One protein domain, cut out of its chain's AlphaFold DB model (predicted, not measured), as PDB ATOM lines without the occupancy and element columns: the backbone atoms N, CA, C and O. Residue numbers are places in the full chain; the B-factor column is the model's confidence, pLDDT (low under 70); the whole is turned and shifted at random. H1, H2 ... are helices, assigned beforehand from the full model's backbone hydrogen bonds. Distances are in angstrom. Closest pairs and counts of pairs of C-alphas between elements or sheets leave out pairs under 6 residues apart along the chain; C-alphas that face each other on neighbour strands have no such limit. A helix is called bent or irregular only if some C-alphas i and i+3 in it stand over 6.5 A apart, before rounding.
ATOM      1  N   GLU A  23     188.840 157.713 145.074       95.88
ATOM      2  CA  GLU A  23     188.753 157.822 143.618       95.88
ATOM      3  C   GLU A  23     187.307 157.699 143.148       95.88
ATOM      4  O   GLU A  23     186.815 158.587 142.457       95.88
ATOM      5  N   GLU A  24     186.605 156.628 143.528       96.44
ATOM      6  CA  GLU A  24     185.226 156.395 143.102       96.44
ATOM      7  C   GLU A  24     184.330 157.561 143.530       96.44
ATOM      8  O   GLU A  24     183.556 158.088 142.726       96.44
ATOM      9  N   TRP A  25     184.451 157.998 144.784       96.81
ATOM     10  CA  TRP A  25     183.691 159.130 145.288       96.81
ATOM     11  C   TRP A  25     183.992 160.398 144.491       96.81
ATOM     12  O   TRP A  25     183.059 161.003 143.959       96.81
ATOM     13  N   ALA A  26     185.270 160.761 144.340       95.19
ATOM     14  CA  ALA A  26     185.657 161.948 143.593       95.19
ATOM     15  C   ALA A  26     185.142 161.854 142.157       95.19
ATOM     16  O   ALA A  26     184.433 162.731 141.697       95.19
ATOM     17  N   MET A  27     185.411 160.767 141.449       94.12
ATOM     18  CA  MET A  27     185.201 160.692 140.007       94.12
ATOM     19  C   MET A  27     183.778 160.327 139.589       94.12
ATOM     20  O   MET A  27     183.495 160.363 138.394       94.12
ATOM     21  N   THR A  28     182.885 159.963 140.518       93.88
ATOM     22  CA  THR A  28     181.526 159.517 140.154       93.88
ATOM     23  C   THR A  28     180.400 159.992 141.073       93.88
ATOM     24  O   THR A  28     179.242 159.957 140.656       93.88
ATOM     25  N   LYS A  29     180.692 160.429 142.307       95.12
ATOM     26  CA  LYS A  29     179.659 160.732 143.319       95.12
ATOM     27  C   LYS A  29     179.678 162.179 143.795       95.12
ATOM     28  O   LYS A  29     178.615 162.721 144.078       95.12
ATOM     29  N   ALA A  30     180.857 162.789 143.887       95.81
ATOM     30  CA  ALA A  30     181.032 164.086 144.524       95.81
ATOM     31  C   ALA A  30     180.197 165.183 143.847       95.81
ATOM     32  O   ALA A  30     180.277 165.435 142.641       95.81
ATOM     33  N   THR A  31     179.399 165.878 144.642       96.31
ATOM     34  CA  THR A  31     178.706 167.082 144.199       96.31
ATOM     35  C   THR A  31     179.686 168.242 144.061       96.31
ATOM     36  O   THR A  31     180.789 168.257 144.613       96.31
ATOM     37  N   CYS A  32     179.262 169.267 143.342       94.56
ATOM     38  CA  CYS A  32     179.987 170.515 143.199       94.56
ATOM     39  C   CYS A  32     180.261 171.204 144.543       94.56
ATOM     40  O   CYS A  32     181.342 171.762 144.732       94.56
ATOM     41  N   ALA A  33     179.312 171.168 145.483       93.56
ATOM     42  CA  ALA A  33     179.485 171.725 146.820       93.56
ATOM     43  C   ALA A  33     180.572 170.983 147.609       93.56
ATOM     44  O   ALA A  33     181.430 171.624 148.218       93.56
ATOM     45  N   GLU A  34     180.573 169.651 147.553       94.00
ATOM     46  CA  GLU A  34     181.564 168.814 148.233       94.00
ATOM     47  C   GLU A  34     182.956 168.970 147.611       94.00
ATOM     48  O   GLU A  34     183.915 169.281 148.318       94.00
ATOM     49  N   ALA A  35     183.061 168.850 146.283       92.25
ATOM     50  CA  ALA A  35     184.319 169.011 145.560       92.25
ATOM     51  C   ALA A  35     184.923 170.398 145.806       92.25
ATOM     52  O   ALA A  35     186.101 170.518 146.132       92.25
ATOM     53  N   ARG A  36     184.113 171.465 145.734       88.81
ATOM     54  CA  ARG A  36     184.557 172.826 146.063       88.81
ATOM     55  C   ARG A  36     184.966 172.951 147.531       88.81
ATOM     56  O   ARG A  36     185.935 173.653 147.816       88.81
ATOM     57  N   GLY A  37     184.253 172.296 148.445       88.00
ATOM     58  CA  GLY A  37     184.575 172.264 149.872       88.00
ATOM     59  C   GLY A  37     186.007 171.801 150.144       88.00
ATOM     60  O   GLY A  37     186.689 172.413 150.963       88.00
ATOM     61  N   LEU A  38     186.498 170.825 149.372       87.69
ATOM     62  CA  LEU A  38     187.874 170.324 149.456       87.69
ATOM     63  C   LEU A  38     188.946 171.317 148.981       87.69
ATOM     64  O   LEU A  38     190.105 171.144 149.327       87.69
ATOM     65  N   PHE A  39     188.603 172.363 148.217       79.19
ATOM     66  CA  PHE A  39     189.552 173.413 147.796       79.19
ATOM     67  C   PHE A  39     189.435 174.701 148.608       79.19
ATOM     68  O   PHE A  39     190.297 175.575 148.514       79.19
ATOM     69  N   LEU A  40     188.382 174.839 149.414       71.31
ATOM     70  CA  LEU A  40     188.180 175.981 150.306       71.31
ATOM     71  C   LEU A  40     188.909 175.812 151.645       71.31
ATOM     72  O   LEU A  40     188.524 176.452 152.623       71.31
ATOM     73  N   VAL A  41     189.929 174.949 151.697       62.44
ATOM     74  CA  VAL A  41     190.630 174.590 152.929       62.44
ATOM     75  C   VAL A  41     191.172 175.849 153.591       62.44
ATOM     76  O   VAL A  41     192.143 176.458 153.144       62.44
ATOM     77  N   GLU A  51     191.962 161.072 155.686       89.50
ATOM     78  CA  GLU A  51     192.790 160.478 154.625       89.50
ATOM     79  C   GLU A  51     192.016 160.380 153.298       89.50
ATOM     80  O   GLU A  51     192.549 160.721 152.241       89.50
ATOM     81  N   HIS A  52     190.729 160.020 153.369       92.25
ATOM     82  CA  HIS A  52     189.819 160.004 152.225       92.25
ATOM     83  C   HIS A  52     189.716 161.382 151.550       92.25
ATOM     84  O   HIS A  52     189.873 161.475 150.335       92.25
ATOM     85  N   ASP A  53     189.505 162.458 152.316       91.81
ATOM     86  CA  ASP A  53     189.368 163.818 151.773       91.81
ATOM     87  C   ASP A  53     190.651 164.304 151.102       91.81
ATOM     88  O   ASP A  53     190.609 164.918 150.034       91.81
ATOM     89  N   VAL A  54     191.805 164.006 151.709       89.81
ATOM     90  CA  VAL A  54     193.109 164.341 151.132       89.81
ATOM     91  C   VAL A  54     193.291 163.615 149.803       89.81
ATOM     92  O   VAL A  54     193.647 164.245 148.811       89.81
ATOM     93  N   ILE A  55     193.020 162.310 149.746       92.94
ATOM     94  CA  ILE A  55     193.174 161.532 148.512       92.94
ATOM     95  C   ILE A  55     192.172 161.994 147.442       92.94
ATOM     96  O   ILE A  55     192.560 162.207 146.292       92.94
ATOM     97  N   ALA A  56     190.913 162.226 147.808       94.88
ATOM     98  CA  ALA A  56     189.889 162.711 146.889       94.88
ATOM     99  C   ALA A  56     190.255 164.084 146.300       94.88
ATOM    100  O   ALA A  56     190.168 164.288 145.086       94.88
ATOM    101  N   MET A  57     190.755 165.008 147.129       92.00
ATOM    102  CA  MET A  57     191.271 166.303 146.677       92.00
ATOM    103  C   MET A  57     192.396 166.132 145.645       92.00
ATOM    104  O   MET A  57     192.428 166.854 144.646       92.00
ATOM    105  N   GLN A  58     193.292 165.159 145.842       92.44
ATOM    106  CA  GLN A  58     194.387 164.878 144.908       92.44
ATOM    107  C   GLN A  58     193.883 164.340 143.560       92.44
ATOM    108  O   GLN A  58     194.404 164.758 142.523       92.44
ATOM    109  N   PHE A  59     192.856 163.484 143.544       95.19
ATOM    110  CA  PHE A  59     192.219 163.032 142.300       95.19
ATOM    111  C   PHE A  59     191.569 164.189 141.536       95.19
ATOM    112  O   PHE A  59     191.835 164.364 140.344       95.19
ATOM    113  N   ILE A  60     190.797 165.038 142.224       93.50
ATOM    114  CA  ILE A  60     190.158 166.210 141.606       93.50
ATOM    115  C   ILE A  60     191.224 167.178 141.062       93.50
ATOM    116  O   ILE A  60     191.131 167.656 139.927       93.50
ATOM    117  N   PHE A  61     192.290 167.427 141.832       92.31
ATOM    118  CA  PHE A  61     193.424 168.246 141.400       92.31
ATOM    119  C   PHE A  61     194.098 167.684 140.140       92.31
ATOM    120  O   PHE A  61     194.325 168.424 139.177       92.31
ATOM    121  N   ALA A  62     194.409 166.385 140.131       94.69
ATOM    122  CA  ALA A  62     195.049 165.717 139.004       94.69
ATOM    123  C   ALA A  62     194.176 165.776 137.744       94.69
ATOM    124  O   ALA A  62     194.682 166.119 136.671       94.69
ATOM    125  N   TYR A  63     192.868 165.536 137.881       94.38
ATOM    126  CA  TYR A  63     191.919 165.648 136.779       94.38
ATOM    127  C   TYR A  63     191.916 167.058 136.181       94.38
ATOM    128  O   TYR A  63     192.136 167.215 134.982       94.38
ATOM    129  N   MET A  64     191.757 168.101 137.003       92.75
ATOM    130  CA  MET A  64     191.728 169.486 136.516       92.75
ATOM    131  C   MET A  64     193.038 169.898 135.833       92.75
ATOM    132  O   MET A  64     193.025 170.646 134.853       92.75
ATOM    133  N   ARG A  65     194.185 169.400 136.312       94.50
ATOM    134  CA  ARG A  65     195.490 169.615 135.662       94.50
ATOM    135  C   ARG A  65     195.564 168.916 134.304       94.50
ATOM    136  O   ARG A  65     196.032 169.529 133.345       94.50
ATOM    137  N   GLY A  66     195.092 167.673 134.213       95.25
ATOM    138  CA  GLY A  66     195.005 166.928 132.956       95.25
ATOM    139  C   GLY A  66     194.063 167.594 131.954       95.25
ATOM    140  O   GLY A  66     194.428 167.786 130.797       95.25
ATOM    141  N   TYR A  67     192.898 168.042 132.417       93.25
ATOM    142  CA  TYR A  67     191.914 168.765 131.619       93.25
ATOM    143  C   TYR A  67     192.465 170.096 131.089       93.25
ATOM    144  O   TYR A  67     192.332 170.393 129.903       93.25
ATOM    145  N   ALA A  68     193.172 170.862 131.929       94.94
ATOM    146  CA  ALA A  68     193.854 172.086 131.509       94.94
ATOM    147  C   ALA A  68     194.887 171.816 130.403       94.94
ATOM    148  O   ALA A  68     194.910 172.518 129.391       94.94
ATOM    149  N   ALA A  69     195.705 170.769 130.570       96.69
ATOM    150  CA  ALA A  69     196.691 170.365 129.573       96.69
ATOM    151  C   ALA A  69     196.031 169.929 128.254       96.69
ATOM    152  O   ALA A  69     196.477 170.349 127.189       96.69
ATOM    153  N   ALA A  70     194.945 169.153 128.319       95.25
ATOM    154  CA  ALA A  70     194.196 168.702 127.148       95.25
ATOM    155  C   ALA A  70     193.532 169.863 126.385       95.25
ATOM    156  O   ALA A  70     193.554 169.881 125.156       95.25
ATOM    157  N   LYS A  71     192.993 170.859 127.102       94.00
ATOM    158  CA  LYS A  71     192.415 172.082 126.519       94.00
ATOM    159  C   LYS A  71     193.469 173.108 126.068       94.00
ATOM    160  O   LYS A  71     193.115 174.081 125.408       94.00
ATOM    161  N   GLY A  72     194.744 172.938 126.429       96.44
ATOM    162  CA  GLY A  72     195.792 173.928 126.156       96.44
ATOM    163  C   GLY A  72     195.605 175.249 126.914       96.44
ATOM    164  O   GLY A  72     196.034 176.302 126.442       96.44
ATOM    165  N   VAL A  73     194.954 175.211 128.080       96.38
ATOM    166  CA  VAL A  73     194.675 176.385 128.922       96.38
ATOM    167  C   VAL A  73     195.424 176.305 130.251       96.38
ATOM    168  O   VAL A  73     195.945 175.263 130.646       96.38
ATOM    169  N   SER A  74     195.493 177.424 130.974       96.56
ATOM    170  CA  SER A  74     196.096 177.421 132.307       96.56
ATOM    171  C   SER A  74     195.221 176.675 133.317       96.56
ATOM    172  O   SER A  74     193.993 176.706 133.249       96.56
ATOM    173  N   TYR A  75     195.860 176.084 134.326       90.94
ATOM    174  CA  TYR A  75     195.154 175.491 135.462       90.94
ATOM    175  C   TYR A  75     194.218 176.494 136.164       90.94
ATOM    176  O   TYR A  75     193.104 176.144 136.540       90.94
ATOM    177  N   GLY A  76     194.627 177.764 136.268       92.44
ATOM    178  CA  GLY A  76     193.791 178.825 136.836       92.44
ATOM    179  C   GLY A  76     192.522 179.111 136.023       92.44
ATOM    180  O   GLY A  76     191.494 179.430 136.610       92.44
ATOM    181  N   ALA A  77     192.568 178.956 134.695       94.25
ATOM    182  CA  ALA A  77     191.389 179.110 133.843       94.25
ATOM    183  C   ALA A  77     190.364 177.995 134.099       94.25
ATOM    184  O   ALA A  77     189.187 178.290 134.288       94.25
ATOM    185  N   VAL A  78     190.825 176.742 134.204       92.31
ATOM    186  CA  VAL A  78     189.964 175.600 134.557       92.31
ATOM    187  C   VAL A  78     189.373 175.768 135.953       92.31
ATOM    188  O   VAL A  78     188.180 175.562 136.133       92.31
ATOM    189  N   LEU A  79     190.166 176.211 136.936       89.81
ATOM    190  CA  LEU A  79     189.658 176.491 138.282       89.81
ATOM    191  C   LEU A  79     188.581 177.581 138.299       89.81
ATOM    192  O   LEU A  79     187.633 177.489 139.078       89.81
ATOM    193  N   ALA A  80     188.716 178.618 137.469       90.44
ATOM    194  CA  ALA A  80     187.719 179.677 137.370       90.44
ATOM    195  C   ALA A  80     186.412 179.174 136.734       90.44
ATOM    196  O   ALA A  80     185.335 179.464 137.254       90.44
ATOM    197  N   GLU A  81     186.515 178.399 135.652       90.00
ATOM    198  CA  GLU A  81     185.390 177.746 134.969       90.00
ATOM    199  C   GLU A  81     184.645 176.801 135.924       90.00
ATOM    200  O   GLU A  81     183.457 176.991 136.196       90.00
ATOM    201  N   PHE A  82     185.380 175.871 136.538       90.56
ATOM    202  CA  PHE A  82     184.884 174.948 137.555       90.56
ATOM    203  C   PHE A  82     184.233 175.686 138.732       90.56
ATOM    204  O   PHE A  82     183.099 175.408 139.124       90.56
ATOM    205  N   GLY A  83     184.929 176.682 139.284       89.38
ATOM    206  CA  GLY A  83     184.453 177.458 140.420       89.38
ATOM    207  C   GLY A  83     183.162 178.225 140.126       89.38
ATOM    208  O   GLY A  83     182.332 178.371 141.029       89.38
ATOM    209  N   ALA A  84     182.973 178.697 138.890       91.00
ATOM    210  CA  ALA A  84     181.753 179.363 138.443       91.00
ATOM    211  C   ALA A  84     180.595 178.373 138.244       91.00
ATOM    212  O   ALA A  84     179.483 178.632 138.720       91.00
ATOM    213  N   PHE A  85     180.866 177.229 137.607       91.44
ATOM    214  CA  PHE A  85     179.888 176.157 137.424       91.44
ATOM    215  C   PHE A  85     179.382 175.641 138.774       91.44
ATOM    216  O   PHE A  85     178.185 175.721 139.051       91.44
ATOM    217  N   CYS A  86     180.291 175.239 139.664       92.56
ATOM    218  CA  CYS A  86     179.933 174.674 140.961       92.56
ATOM    219  C   CYS A  86     179.337 175.676 141.945       92.56
ATOM    220  O   CYS A  86     178.605 175.288 142.852       92.56
ATOM    221  N   LYS A  87     179.593 176.977 141.769       91.56
ATOM    222  CA  LYS A  87     178.858 178.006 142.515       91.56
ATOM    223  C   LYS A  87     177.381 178.056 142.111       91.56
ATOM    224  O   LYS A  87     176.542 178.367 142.950       91.56
ATOM    225  N   SER A  88     177.081 177.799 140.841       93.88
ATOM    226  CA  SER A  88     175.727 177.908 140.283       93.88
ATOM    227  C   SER A  88     174.933 176.603 140.397       93.88
ATOM    228  O   SER A  88     173.708 176.642 140.413       93.88
ATOM    229  N   HIS A  89     175.627 175.468 140.524       94.62
ATOM    230  CA  HIS A  89     175.037 174.129 140.561       94.62
ATOM    231  C   HIS A  89     175.605 173.301 141.727       94.62
ATOM    232  O   HIS A  89     176.280 172.303 141.490       94.62
ATOM    233  N   PRO A  90     175.387 173.708 142.992       95.06
ATOM    234  CA  PRO A  90     176.029 173.077 144.149       95.06
ATOM    235  C   PRO A  90     175.727 171.576 144.272       95.06
ATOM    236  O   PRO A  90     176.616 170.816 144.641       95.06
ATOM    237  N   ASP A  91     174.518 171.152 143.903       95.94
ATOM    238  CA  ASP A  91     174.064 169.761 144.045       95.94
ATOM    239  C   ASP A  91     174.341 168.903 142.798       95.94
ATOM    240  O   ASP A  91     174.059 167.706 142.783       95.94
ATOM    241  N   SER A  92     174.871 169.498 141.724       94.19
ATOM    242  CA  SER A  92     175.240 168.753 140.519       94.19
ATOM    243  C   SER A  92     176.532 167.983 140.728       94.19
ATOM    244  O   SER A  92     177.424 168.423 141.450       94.19
ATOM    245  N   PHE A  93     176.653 166.847 140.044       94.31
ATOM    246  CA  PHE A  93     177.904 166.108 139.980       94.31
ATOM    247  C   PHE A  93     179.013 166.990 139.384       94.31
ATOM    248  O   PHE A  93     178.804 167.639 138.358       94.31
ATOM    249  N   TRP A  94     180.180 167.048 140.030       92.06
ATOM    250  CA  TRP A  94     181.178 168.077 139.711       92.06
ATOM    251  C   TRP A  94     181.885 167.887 138.364       92.06
ATOM    252  O   TRP A  94     182.480 168.847 137.896       92.06
ATOM    253  N   LEU A  95     181.798 166.696 137.749       89.25
ATOM    254  CA  LEU A  95     182.255 166.398 136.378       89.25
ATOM    255  C   LEU A  95     181.113 166.383 135.346       89.25
ATOM    256  O   LEU A  95     181.312 165.928 134.224       89.25
ATOM    257  N   ALA A  96     179.901 166.818 135.705       74.19
ATOM    258  CA  ALA A  96     178.785 166.841 134.762       74.19
ATOM    259  C   ALA A  96     179.087 167.782 133.583       74.19
ATOM    260  O   ALA A  96     179.153 168.980 133.817       74.19
ATOM    261  N   ASP A  97     179.253 167.240 132.369       60.19
ATOM    262  CA  ASP A  97     179.582 167.915 131.097       60.19
ATOM    263  C   ASP A  97     179.684 169.458 131.161       60.19
ATOM    264  O   ASP A  97     178.678 170.173 131.113       60.19
ATOM    265  N   HIS A  98     180.926 169.955 131.239       55.66
ATOM    266  CA  HIS A  98     181.329 171.357 131.041       55.66
ATOM    267  C   HIS A  98     182.433 171.462 129.982       55.66
ATOM    268  O   HIS A  98     183.345 170.597 129.959       55.66
TER     269      HIS A  98
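Overview. This is residues 23 to 41 and 51 to 98 of the 98 residues of an uncharacterized protein of Salipiger bermudensis (strain DSM 26914 / JCM 13377 / KCTC 12554 / HTCC2601) (UniProt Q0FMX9). The long helix H3 and the helix H4 make a V, joined by the tight turn at residues 72 to 74, and the two short helices H1 and H2 close its open side, H1 on H3 and H2 on the far part of H4. After H4, residues 89 to 98 fold back past H2 as a tail with no named element. The printed part has 67 residues, 48 of them in four named helices in the order H1, H2, H3, H4; there is no named strand, and the class is all helix. The whole is compact, with a radius of gyration of the C-alphas of 11.1 A, and spans 30 by 25 by 22 A.

Along the chain. Find C-alpha 23 at (188.753, 157.822, 143.618); from there H1 runs over residues 23 to 29. It is neither bent nor irregular, but only just: C-alphas 26 and 29 are 6.1 A apart. After a tight link you reach H2, residues 32 to 37. Past the cut, look for C-alpha 51 at (192.790, 160.478, 154.625), where H3 begins; it holds residues 51 to 71 and is 30.4 A long from first to last C-alpha. A tight link leads to H4, residues 75 to 88, which is 20.2 A long and ends with C-alpha 88 at (175.727, 177.908, 140.283).

Arrangement. Look first at H1, which touches residues 55 to 60 of H3; the closest C-alphas, those of Ala 26 and Ala 56, are 5.4 A apart. The lines of H1 and H3 are about perpendicular, at 80 degrees. H1 and H2 are close but not clearly touching, with the closest C-alphas, of Ala 26 and Ala 35, 7.5 A apart. H2 and H3 are also close but not clearly touching, Ala 35 and Met 57 having the closest C-alphas, 7.5 A apart. H2 touches residues 83 to 87 of H4, where the closest C-alphas, of Cys 32 and Cys 86, are 4.7 A apart; these helices run opposite ways at a steep tilt of 62 degrees. Residues 64 to 69 of H3 touch residues 75 to 79 of H4, and the closest C-alphas, of Ala 68 and Tyr 75, are 5.4 A apart. H3 and H4 run opposite ways at a steep tilt of 66 degrees. H1 and H4 are apart. In H1, H2, H3 and H4 you will find every O i to N i+4 pair within hydrogen-bond range.

Size, cuts and confidence. The two C-alphas farthest apart, of Glu 51 and Gly 72, are 31.6 A apart. Residues 42 to 50 are not printed, and C-alphas 41 and 51 stand 14.4 A apart across the cut. Of the links that are printed whole, none is long. The mean pLDDT of the printed part is 90.9; look for values under 70 at residue 41 and residues 97 to 98, where the model's confidence is low.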